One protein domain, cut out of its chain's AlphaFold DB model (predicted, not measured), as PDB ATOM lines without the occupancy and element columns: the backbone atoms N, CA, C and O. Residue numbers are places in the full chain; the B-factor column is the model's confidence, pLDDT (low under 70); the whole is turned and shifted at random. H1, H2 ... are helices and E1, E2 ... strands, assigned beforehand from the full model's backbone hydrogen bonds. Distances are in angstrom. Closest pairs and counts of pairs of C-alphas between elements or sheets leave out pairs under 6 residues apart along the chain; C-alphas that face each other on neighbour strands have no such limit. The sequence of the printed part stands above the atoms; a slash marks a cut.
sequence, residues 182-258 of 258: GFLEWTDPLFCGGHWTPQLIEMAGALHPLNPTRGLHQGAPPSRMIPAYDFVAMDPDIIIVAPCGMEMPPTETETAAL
ATOM      1  N   GLY A 182     102.456  89.663 118.867       96.00
ATOM      2  CA  GLY A 182     102.496  91.004 119.438       96.00
ATOM      3  C   GLY A 182     102.512  90.921 120.956       96.00
ATOM      4  O   GLY A 182     101.459  90.765 121.563       96.00
ATOM      5  N   PHE A 183     103.691  91.011 121.571       96.69
ATOM      6  CA  PHE A 183     103.812  91.029 123.027       96.69
ATOM      7  C   PHE A 183     103.839  92.467 123.545       96.69
ATOM      8  O   PHE A 183     104.735  93.239 123.188       96.69
ATOM      9  N   LEU A 184     102.875  92.806 124.396       96.25
ATOM     10  CA  LEU A 184     102.747  94.104 125.040       96.25
ATOM     11  C   LEU A 184     103.091  93.979 126.526       96.25
ATOM     12  O   LEU A 184     102.327  93.418 127.311       96.25
ATOM     13  N   GLU A 185     104.246  94.534 126.898       93.81
ATOM     14  CA  GLU A 185     104.631  94.741 128.303       93.81
ATOM     15  C   GLU A 185     103.921  95.945 128.916       93.81
ATOM     16  O   GLU A 185     103.999  96.143 130.119       93.81
ATOM     17  N   TRP A 186     103.267  96.770 128.100       95.12
ATOM     18  CA  TRP A 186     102.467  97.909 128.529       95.12
ATOM     19  C   TRP A 186     101.528  98.313 127.393       95.12
ATOM     20  O   TRP A 186     101.919  98.238 126.224       95.12
ATOM     21  N   THR A 187     100.300  98.711 127.716       95.44
ATOM     22  CA  THR A 187      99.242  98.998 126.729       95.44
ATOM     23  C   THR A 187      99.104 100.485 126.409       95.44
ATOM     24  O   THR A 187      98.786 100.832 125.273       95.44
ATOM     25  N   ASP A 188      99.393 101.368 127.366       93.75
ATOM     26  CA  ASP A 188      99.351 102.818 127.164       93.75
ATOM     27  C   ASP A 188     100.452 103.536 127.969       93.75
ATOM     28  O   ASP A 188     100.373 103.590 129.200       93.75
ATOM     29  N   PRO A 189     101.501 104.067 127.314       94.38
ATOM     30  CA  PRO A 189     101.817 103.892 125.897       94.38
ATOM     31  C   PRO A 189     102.186 102.434 125.576       94.38
ATOM     32  O   PRO A 189     102.540 101.669 126.465       94.38
ATOM     33  N   LEU A 190     102.153 102.041 124.300       95.75
ATOM     34  CA  LEU A 190     102.517 100.675 123.914       95.75
ATOM     35  C   LEU A 190     104.013 100.423 124.134       95.75
ATOM     36  O   LEU A 190     104.847 101.113 123.543       95.75
ATOM     37  N   PHE A 191     104.356  99.402 124.920       96.06
ATOM     38  CA  PHE A 191     105.724  98.887 125.039       96.06
ATOM     39  C   PHE A 191     105.798  97.456 124.524       96.06
ATOM     40  O   PHE A 191     105.041  96.590 124.960       96.06
ATOM     41  N   CYS A 192     106.748  97.189 123.626       95.75
ATOM     42  CA  CYS A 192     107.038  95.821 123.209       95.75
ATOM     43  C   CYS A 192     107.941  95.105 124.214       95.75
ATOM     44  O   CYS A 192     108.757  95.737 124.892       95.75
ATOM     45  N   GLY A 193     107.826  93.776 124.245       93.88
ATOM     46  CA  GLY A 193     108.645  92.931 125.106       93.88
ATOM     47  C   GLY A 193     110.145  93.043 124.830       93.88
ATOM     48  O   GLY A 193     110.570  93.223 123.683       93.88
ATOM     49  N   GLY A 194     110.956  92.925 125.878       94.19
ATOM     50  CA  GLY A 194     112.418  92.995 125.802       94.19
ATOM     51  C   GLY A 194     113.135  91.855 126.518       94.19
ATOM     52  O   GLY A 194     112.517  90.909 127.003       94.19
ATOM     53  N   HIS A 195     114.465  91.939 126.575       94.12
ATOM     54  CA  HIS A 195     115.313  90.952 127.256       94.12
ATOM     55  C   HIS A 195     114.991  89.508 126.813       94.12
ATOM     56  O   HIS A 195     115.012  89.183 125.627       94.12
ATOM     57  N   TRP A 196     114.686  88.631 127.762       94.88
ATOM     58  CA  TRP A 196     114.434  87.214 127.557       94.88
ATOM     59  C   TRP A 196     113.010  86.904 127.066       94.88
ATOM     60  O   TRP A 196     112.758  85.787 126.617       94.88
ATOM     61  N   THR A 197     112.094  87.879 127.062       95.19
ATOM     62  CA  THR A 197     110.708  87.680 126.612       95.19
ATOM     63  C   THR A 197     110.621  87.376 125.106       95.19
ATOM     64  O   THR A 197     110.053  86.342 124.752       95.19
ATOM     65  N   PRO A 198     111.233  88.160 124.188       95.44
ATOM     66  CA  PRO A 198     111.285  87.780 122.773       95.44
ATOM     67  C   PRO A 198     111.991  86.445 122.534       95.44
ATOM     68  O   PRO A 198     111.566  85.673 121.681       95.44
ATOM     69  N   GLN A 199     113.014  86.129 123.333       95.75
ATOM     70  CA  GLN A 199     113.697  84.839 123.250       95.75
ATOM     71  C   GLN A 199     112.749  83.676 123.569       95.75
ATOM     72  O   GLN A 199     112.761  82.679 122.856       95.75
ATOM     73  N   LEU A 200     111.901  83.800 124.596       95.00
ATOM     74  CA  LEU A 200     110.885  82.796 124.922       95.00
ATOM     75  C   LEU A 200     109.885  82.588 123.778       95.00
ATOM     76  O   LEU A 200     109.536  81.448 123.470       95.00
ATOM     77  N   ILE A 201     109.456  83.671 123.126       94.75
ATOM     78  CA  ILE A 201     108.546  83.621 121.972       94.75
ATOM     79  C   ILE A 201     109.196  82.884 120.792       94.75
ATOM     80  O   ILE A 201     108.584  82.000 120.193       94.75
ATOM     81  N   GLU A 202     110.452  83.213 120.490       93.19
ATOM     82  CA  GLU A 202     111.225  82.564 119.427       93.19
ATOM     83  C   GLU A 202     111.498  81.086 119.735       93.19
ATOM     84  O   GLU A 202     111.360  80.226 118.863       93.19
ATOM     85  N   MET A 203     111.805  80.764 120.993       93.00
ATOM     86  CA  MET A 203     111.958  79.390 121.478       93.00
ATOM     87  C   MET A 203     110.658  78.584 121.376       93.00
ATOM     88  O   MET A 203     110.714  77.383 121.129       93.00
ATOM     89  N   ALA A 204     109.499  79.233 121.504       93.31
ATOM     90  CA  ALA A 204     108.184  78.636 121.268       93.31
ATOM     91  C   ALA A 204     107.819  78.518 119.770       93.31
ATOM     92  O   ALA A 204     106.713  78.094 119.440       93.31
ATOM     93  N   GLY A 205     108.739  78.864 118.861       92.94
ATOM     94  CA  GLY A 205     108.590  78.691 117.416       92.94
ATOM     95  C   GLY A 205     107.903  79.849 116.692       92.94
ATOM     96  O   GLY A 205     107.620  79.717 115.502       92.94
ATOM     97  N   ALA A 206     107.643  80.965 117.375       94.25
ATOM     98  CA  ALA A 206     106.975  82.133 116.813       94.25
ATOM     99  C   ALA A 206     107.944  83.311 116.595       94.25
ATOM    100  O   ALA A 206     109.112  83.262 116.966       94.25
ATOM    101  N   LEU A 207     107.477  84.384 115.963       93.38
ATOM    102  CA  LEU A 207     108.264  85.578 115.657       93.38
ATOM    103  C   LEU A 207     107.838  86.751 116.543       93.38
ATOM    104  O   LEU A 207     106.647  87.022 116.675       93.38
ATOM    105  N   HIS A 208     108.811  87.505 117.061       93.00
ATOM    106  CA  HIS A 208     108.589  88.789 117.735       93.00
ATOM    107  C   HIS A 208     109.306  89.931 116.977       93.00
ATOM    108  O   HIS A 208     110.378  90.397 117.377       93.00
ATOM    109  N   PRO A 209     108.753  90.401 115.845       91.62
ATOM    110  CA  PRO A 209     109.461  91.300 114.926       91.62
ATOM    111  C   PRO A 209     109.672  92.722 115.474       91.62
ATOM    112  O   PRO A 209     110.528  93.450 114.976       91.62
ATOM    113  N   LEU A 210     108.923  93.127 116.505       93.25
ATOM    114  CA  LEU A 210     109.023  94.470 117.085       93.25
ATOM    115  C   LEU A 210     110.307  94.673 117.887       93.25
ATOM    116  O   LEU A 210     110.800  95.792 117.971       93.25
ATOM    117  N   ASN A 211     110.863  93.626 118.490       94.19
ATOM    118  CA  ASN A 211     112.099  93.707 119.268       94.19
ATOM    119  C   ASN A 211     112.826  92.356 119.206       94.19
ATOM    120  O   ASN A 211     112.714  91.575 120.148       94.19
ATOM    121  N   PRO A 212     113.470  92.033 118.072       91.06
ATOM    122  CA  PRO A 212     114.036  90.707 117.849       91.06
ATOM    123  C   PRO A 212     115.246  90.447 118.748       91.06
ATOM    124  O   PRO A 212     115.935  91.381 119.186       91.06
ATOM    125  N   THR A 213     115.537  89.169 118.989       93.88
ATOM    126  CA  THR A 213     116.764  88.772 119.682       93.88
ATOM    127  C   THR A 213     118.020  89.124 118.880       93.88
ATOM    128  O   THR A 213     117.997  89.367 117.671       93.88
ATOM    129  N   ARG A 214     119.166  89.169 119.568       90.38
ATOM    130  CA  ARG A 214     120.475  89.464 118.954       90.38
ATOM    131  C   ARG A 214     121.212  88.222 118.444       90.38
ATOM    132  O   ARG A 214     122.344  88.333 117.974       90.38
ATOM    133  N   GLY A 215     120.591  87.049 118.536       84.31
ATOM    134  CA  GLY A 215     121.151  85.777 118.099       84.31
ATOM    135  C   GLY A 215     120.808  84.626 119.040       84.31
ATOM    136  O   GLY A 215     120.083  84.781 120.020       84.31
ATOM    137  N   LEU A 216     121.374  83.455 118.749       77.94
ATOM    138  CA  LEU A 216     121.155  82.253 119.548       77.94
ATOM    139  C   LEU A 216     121.650  82.462 120.991       77.94
ATOM    140  O   LEU A 216     122.766  82.939 121.199       77.94
ATOM    141  N   HIS A 217     120.821  82.092 121.971       80.62
ATOM    142  CA  HIS A 217     121.072  82.284 123.411       80.62
ATOM    143  C   HIS A 217     121.266  83.747 123.850       80.62
ATOM    144  O   HIS A 217     121.807  84.004 124.923       80.62
ATOM    145  N   GLN A 218     120.818  84.707 123.041       90.62
ATOM    146  CA  GLN A 218     120.818  86.121 123.393       90.62
ATOM    147  C   GLN A 218     119.382  86.626 123.449       90.62
ATOM    148  O   GLN A 218     118.557  86.271 122.614       90.62
ATOM    149  N   GLY A 219     119.088  87.473 124.430       94.31
ATOM    150  CA  GLY A 219     117.815  88.175 124.478       94.31
ATOM    151  C   GLY A 219     117.726  89.296 123.446       94.31
ATOM    152  O   GLY A 219     118.634  89.546 122.641       94.31
ATOM    153  N   ALA A 220     116.613  90.006 123.504       95.81
ATOM    154  CA  ALA A 220     116.404  91.272 122.834       95.81
ATOM    155  C   ALA A 220     116.998  92.441 123.648       95.81
ATOM    156  O   ALA A 220     117.284  92.303 124.842       95.81
ATOM    157  N   PRO A 221     117.171  93.627 123.035       94.69
ATOM    158  CA  PRO A 221     117.320  94.876 123.779       94.69
ATOM    159  C   PRO A 221     116.228  95.055 124.856       94.69
ATOM    160  O   PRO A 221     115.167  94.428 124.753       94.69
ATOM    161  N   PRO A 222     116.439  95.943 125.849       93.12
ATOM    162  CA  PRO A 222     115.401  96.288 126.812       93.12
ATOM    163  C   PRO A 222     114.088  96.687 126.138       93.12
ATOM    164  O   PRO A 222     114.080  97.197 125.011       93.12
ATOM    165  N   SER A 223     112.993  96.455 126.852       92.75
ATOM    166  CA  SER A 223     111.644  96.829 126.445       92.75
ATOM    167  C   SER A 223     111.598  98.311 126.099       92.75
ATOM    168  O   SER A 223     112.258  99.138 126.739       92.75
ATOM    169  N   ARG A 224     110.850  98.662 125.057       93.62
ATOM    170  CA  ARG A 224     110.781 100.046 124.587       93.62
ATOM    171  C   ARG A 224     109.388 100.408 124.131       93.62
ATOM    172  O   ARG A 224     108.651  99.563 123.628       93.62
ATOM    173  N   MET A 225     109.095 101.699 124.235       95.62
ATOM    174  CA  MET A 225     107.905 102.274 123.635       95.62
ATOM    175  C   MET A 225     107.934 102.064 122.120       95.62
ATOM    176  O   MET A 225     108.965 102.284 121.473       95.62
ATOM    177  N   ILE A 226     106.790 101.685 121.564       96.19
ATOM    178  CA  ILE A 226     106.559 101.583 120.129       96.19
ATOM    179  C   ILE A 226     105.381 102.473 119.718       96.19
ATOM    180  O   ILE A 226     104.401 102.598 120.455       96.19
ATOM    181  N   PRO A 227     105.431 103.094 118.533       95.75
ATOM    182  CA  PRO A 227     104.261 103.733 117.955       95.75
ATOM    183  C   PRO A 227     103.153 102.719 117.644       95.75
ATOM    184  O   PRO A 227     103.415 101.634 117.127       95.75
ATOM    185  N   ALA A 228     101.893 103.104 117.862       94.31
ATOM    186  CA  ALA A 228     100.745 102.244 117.553       94.31
ATOM    187  C   ALA A 228     100.682 101.823 116.075       94.31
ATOM    188  O   ALA A 228     100.316 100.691 115.773       94.31
ATOM    189  N   TYR A 229     101.098 102.693 115.147       95.62
ATOM    190  CA  TYR A 229     101.127 102.341 113.726       95.62
ATOM    191  C   TYR A 229     102.144 101.230 113.417       95.62
ATOM    192  O   TYR A 229     101.883 100.429 112.525       95.62
ATOM    193  N   ASP A 230     103.262 101.144 114.152       95.69
ATOM    194  CA  ASP A 230     104.248 100.067 113.985       95.69
ATOM    195  C   ASP A 230     103.682  98.735 114.491       95.69
ATOM    196  O   ASP A 230     103.869  97.700 113.853       95.69
ATOM    197  N   PHE A 231     102.934  98.760 115.601       95.25
ATOM    198  CA  PHE A 231     102.246  97.576 116.121       95.25
ATOM    199  C   PHE A 231     101.182  97.057 115.144       95.25
ATOM    200  O   PHE A 231     101.138  95.865 114.857       95.25
ATOM    201  N   VAL A 232     100.370  97.953 114.574       95.00
ATOM    202  CA  VAL A 232      99.358  97.591 113.567       95.00
ATOM    203  C   VAL A 232     100.012  97.097 112.275       95.00
ATOM    204  O   VAL A 232      99.583  96.088 111.726       95.00
ATOM    205  N   ALA A 233     101.066  97.763 111.794       96.12
ATOM    206  CA  ALA A 233     101.774  97.361 110.575       96.12
ATOM    207  C   ALA A 233     102.476  96.000 110.708       96.12
ATOM    208  O   ALA A 233     102.661  95.302 109.711       96.12
ATOM    209  N   MET A 234     102.864  95.623 111.928       95.00
ATOM    210  CA  MET A 234     103.405  94.302 112.233       95.00
ATOM    211  C   MET A 234     102.365  93.183 112.059       95.00
ATOM    212  O   MET A 234     102.748  92.065 111.700       95.00
ATOM    213  N   ASP A 235     101.073  93.501 112.205       95.38
ATOM    214  CA  ASP A 235      99.940  92.610 111.919       95.38
ATOM    215  C   ASP A 235     100.043  91.270 112.686       95.38
ATOM    216  O   ASP A 235     100.275  90.226 112.076       95.38
ATOM    217  N   PRO A 236      99.995  91.279 114.034       95.50
ATOM    218  CA  PRO A 236     100.182  90.067 114.831       95.50
ATOM    219  C   PRO A 236      99.060  89.049 114.623       95.50
ATOM    220  O   PRO A 236      97.885  89.403 114.625       95.50
ATOM    221  N   ASP A 237      99.421  87.766 114.570       96.25
ATOM    222  CA  ASP A 237      98.452  86.666 114.581       96.25
ATOM    223  C   ASP A 237      97.858  86.457 115.985       96.25
ATOM    224  O   ASP A 237      96.704  86.057 116.134       96.25
ATOM    225  N   ILE A 238      98.661  86.710 117.027       95.62
ATOM    226  CA  ILE A 238      98.268  86.623 118.439       95.62
ATOM    227  C   ILE A 238      98.837  87.828 119.186       95.62
ATOM    228  O   ILE A 238     100.012  88.170 119.033       95.62
ATOM    229  N   ILE A 239      98.015  88.432 120.042       95.94
ATOM    230  CA  ILE A 239      98.430  89.487 120.966       95.94
ATOM    231  C   ILE A 239      98.507  88.897 122.373       95.94
ATOM    232  O   ILE A 239      97.565  88.252 122.834       95.94
ATOM    233  N   ILE A 240      99.632  89.115 123.047       96.38
ATOM    234  CA  ILE A 240      99.834  88.766 124.454       96.38
ATOM    235  C   ILE A 240     100.013  90.069 125.224       96.38
ATOM    236  O   ILE A 240     100.909  90.850 124.911       96.38
ATOM    237  N   VAL A 241      99.171  90.285 126.229       96.50
ATOM    238  CA  VAL A 241      99.229  91.445 127.121       96.50
ATOM    239  C   VAL A 241      99.694  90.957 128.485       96.50
ATOM    240  O   VAL A 241      99.028  90.130 129.106       96.50
ATOM    241  N   ALA A 242     100.862  91.421 128.921       94.81
ATOM    242  CA  ALA A 242     101.479  91.005 130.177       94.81
ATOM    243  C   ALA A 242     102.210  92.187 130.844       94.81
ATOM    244  O   ALA A 242     103.444  92.203 130.899       94.81
ATOM    245  N   PRO A 243     101.463  93.203 131.315       91.56
ATOM    246  CA  PRO A 243     102.027  94.339 132.019       91.56
ATOM    247  C   PRO A 243     102.730  93.912 133.304       91.56
ATOM    248  O   PRO A 243     102.147  93.286 134.189       91.56
ATOM    249  N   CYS A 244     104.014  94.250 133.400       82.25
ATOM    250  CA  CYS A 244     104.827  93.910 134.562       82.25
ATOM    251  C   CYS A 244     104.305  94.633 135.816       82.25
ATOM    252  O   CYS A 244     104.012  95.826 135.768       82.25
ATOM    253  N   GLY A 245     104.201  93.913 136.938       82.38
ATOM    254  CA  GLY A 245     103.740  94.468 138.217       82.38
ATOM    255  C   GLY A 245     102.232  94.742 138.293       82.38
ATOM    256  O   GLY A 245     101.774  95.362 139.251       82.38
ATOM    257  N   MET A 246     101.451  94.298 137.303       88.50
ATOM    258  CA  MET A 246     100.001  94.462 137.276       88.50
ATOM    259  C   MET A 246      99.289  93.119 137.471       88.50
ATOM    260  O   MET A 246      99.604  92.120 136.832       88.50
ATOM    261  N   GLU A 247      98.291  93.114 138.353       89.75
ATOM    262  CA  GLU A 247      97.446  91.948 138.620       89.75
ATOM    263  C   GLU A 247      96.515  91.612 137.443       89.75
ATOM    264  O   GLU A 247      96.281  92.422 136.539       89.75
ATOM    265  N   MET A 248      95.911  90.423 137.478       92.25
ATOM    266  CA  MET A 248      95.022  89.952 136.407       92.25
ATOM    267  C   MET A 248      93.819  90.882 136.124       92.25
ATOM    268  O   MET A 248      93.649  91.260 134.967       92.25
ATOM    269  N   PRO A 249      93.004  91.326 137.108       94.06
ATOM    270  CA  PRO A 249      91.837  92.169 136.811       94.06
ATOM    271  C   PRO A 249      92.144  93.510 136.105       94.06
ATOM    272  O   PRO A 249      91.460  93.840 135.130       94.06
ATOM    273  N   PRO A 250      93.145  94.312 136.534       91.88
ATOM    274  CA  PRO A 250      93.523  95.503 135.776       91.88
ATOM    275  C   PRO A 250      94.114  95.147 134.402       91.88
ATOM    276  O   PRO A 250      93.769  95.810 133.428       91.88
ATOM    277  N   THR A 251      94.874  94.052 134.276       93.88
ATOM    278  CA  THR A 251      95.388  93.574 132.976       93.88
ATOM    279  C   THR A 251      94.265  93.240 131.984       93.88
ATOM    280  O   THR A 251      94.346  93.592 130.806       93.88
ATOM    281  N   GLU A 252      93.186  92.599 132.439       94.56
ATOM    282  CA  GLU A 252      92.003  92.318 131.610       94.56
ATOM    283  C   GLU A 252      91.324  93.609 131.135       94.56
ATOM    284  O   GLU A 252      90.890  93.702 129.986       94.56
ATOM    285  N   THR A 253      91.274  94.624 132.002       94.00
ATOM    286  CA  THR A 253      90.710  95.940 131.669       94.00
ATOM    287  C   THR A 253      91.545  96.649 130.603       94.00
ATOM    288  O   THR A 253      90.984  97.167 129.640       94.00
ATOM    289  N   GLU A 254      92.872  96.633 130.741       93.69
ATOM    290  CA  GLU A 254      93.811  97.171 129.747       93.69
ATOM    291  C   GLU A 254      93.694  96.444 128.403       93.69
ATOM    292  O   GLU A 254      93.675  97.069 127.346       93.69
ATOM    293  N   THR A 255      93.546  95.118 128.440       93.62
ATOM    294  CA  THR A 255      93.400  94.291 127.236       93.62
ATOM    295  C   THR A 255      92.111  94.609 126.482       93.62
ATOM    296  O   THR A 255      92.115  94.660 125.258       93.62
ATOM    297  N   ALA A 256      91.006  94.856 127.193       91.94
ATOM    298  CA  ALA A 256      89.722  95.203 126.582       91.94
ATOM    299  C   ALA A 256      89.716  96.576 125.878       91.94
ATOM    300  O   ALA A 256      88.771  96.872 125.144       91.94
ATOM    301  N   ALA A 257      90.723  97.416 126.125       84.38
ATOM    302  CA  ALA A 257      90.863  98.735 125.514       84.38
ATOM    303  C   ALA A 257      91.679  98.735 124.204       84.38
ATOM    304  O   ALA A 257      91.717  99.774 123.538       84.38
ATOM    305  N   LEU A 258      92.319  97.610 123.849       84.12
ATOM    306  CA  LEU A 258      93.096  97.414 122.614       84.12
ATOM    307  C   LEU A 258      92.201  97.056 121.418       84.12
ATOM    308  O   LEU A 258      92.499  97.561 120.312       84.12
TER     309      LEU A 258
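This is residues 182 to 258 of the 258 residues of the protein "Aste57867_9727 protein" of Aphanomyces stellatus (UniProt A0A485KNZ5). A small three-stranded sheet, E2 E1 E3, lies in the middle, and three short helices are spread round it without touching one another: H3 at one end of the longest axis, H2 over E1 and E2, and H1 towards the other end. A long loop, residues 204 to 227, reaches Leu 216 at the end away from H3, and its residues 224 to 225 pair back with E2. The printed part has 77 residues, with the order E1 E2 H1 H2 E3 H3 and a mixed sheet; the class is mixed, helices and strands, with under half of the residues in named elements. It is compact, with a radius of gyration of the C-alphas of 12.1 A and spans of 35 by 26 by 20 A.

The inner strand E1, residues 182 to 187, is parallel to E3, residues 238 to 241, at 25 degrees, with N 184 and O 240 2.8 A apart. E1 and E2, residues 190 to 192, form an antiparallel hairpin, with N 185 and O 191 2.9 A apart. The pairing is staggered: E3 pairs with residues 182 to 184 of E1, E2 with residues 184 to 187. H2, residues 228 to 234, is on the sheet at a height of 10.3 A and runs along the strands; its closest C-alphas to E1 are Phe 231 and Gly 182, 7.4 A. H3, residues 248 to 255, is over E1 and across it at 83 degrees on the local plane; the closest C-alphas are Glu 254 and Thr 187, 6.5 A. H1, residues 196 to 203, only grazes the sheet with residues 197 to 201. In H1, H2 and H3 every O i to N i+4 pair is within hydrogen-bond range.

E1 spans 11.3 A from C-alpha 182 at (102.496, 91.004, 119.438), E2 6.7 A and E3 10.0 A. H1 spans 10.2 A, H2 9.9 A, and H3 10.3 A to C-alpha 255 at (93.400, 94.291, 127.236).

The C-alphas of Leu 216 and Thr 253 are the farthest apart, 35.5 A. The printed part has no cut; the link from H1 to H2 is long, 24 residues. No printed residue is under 70 in pLDDT.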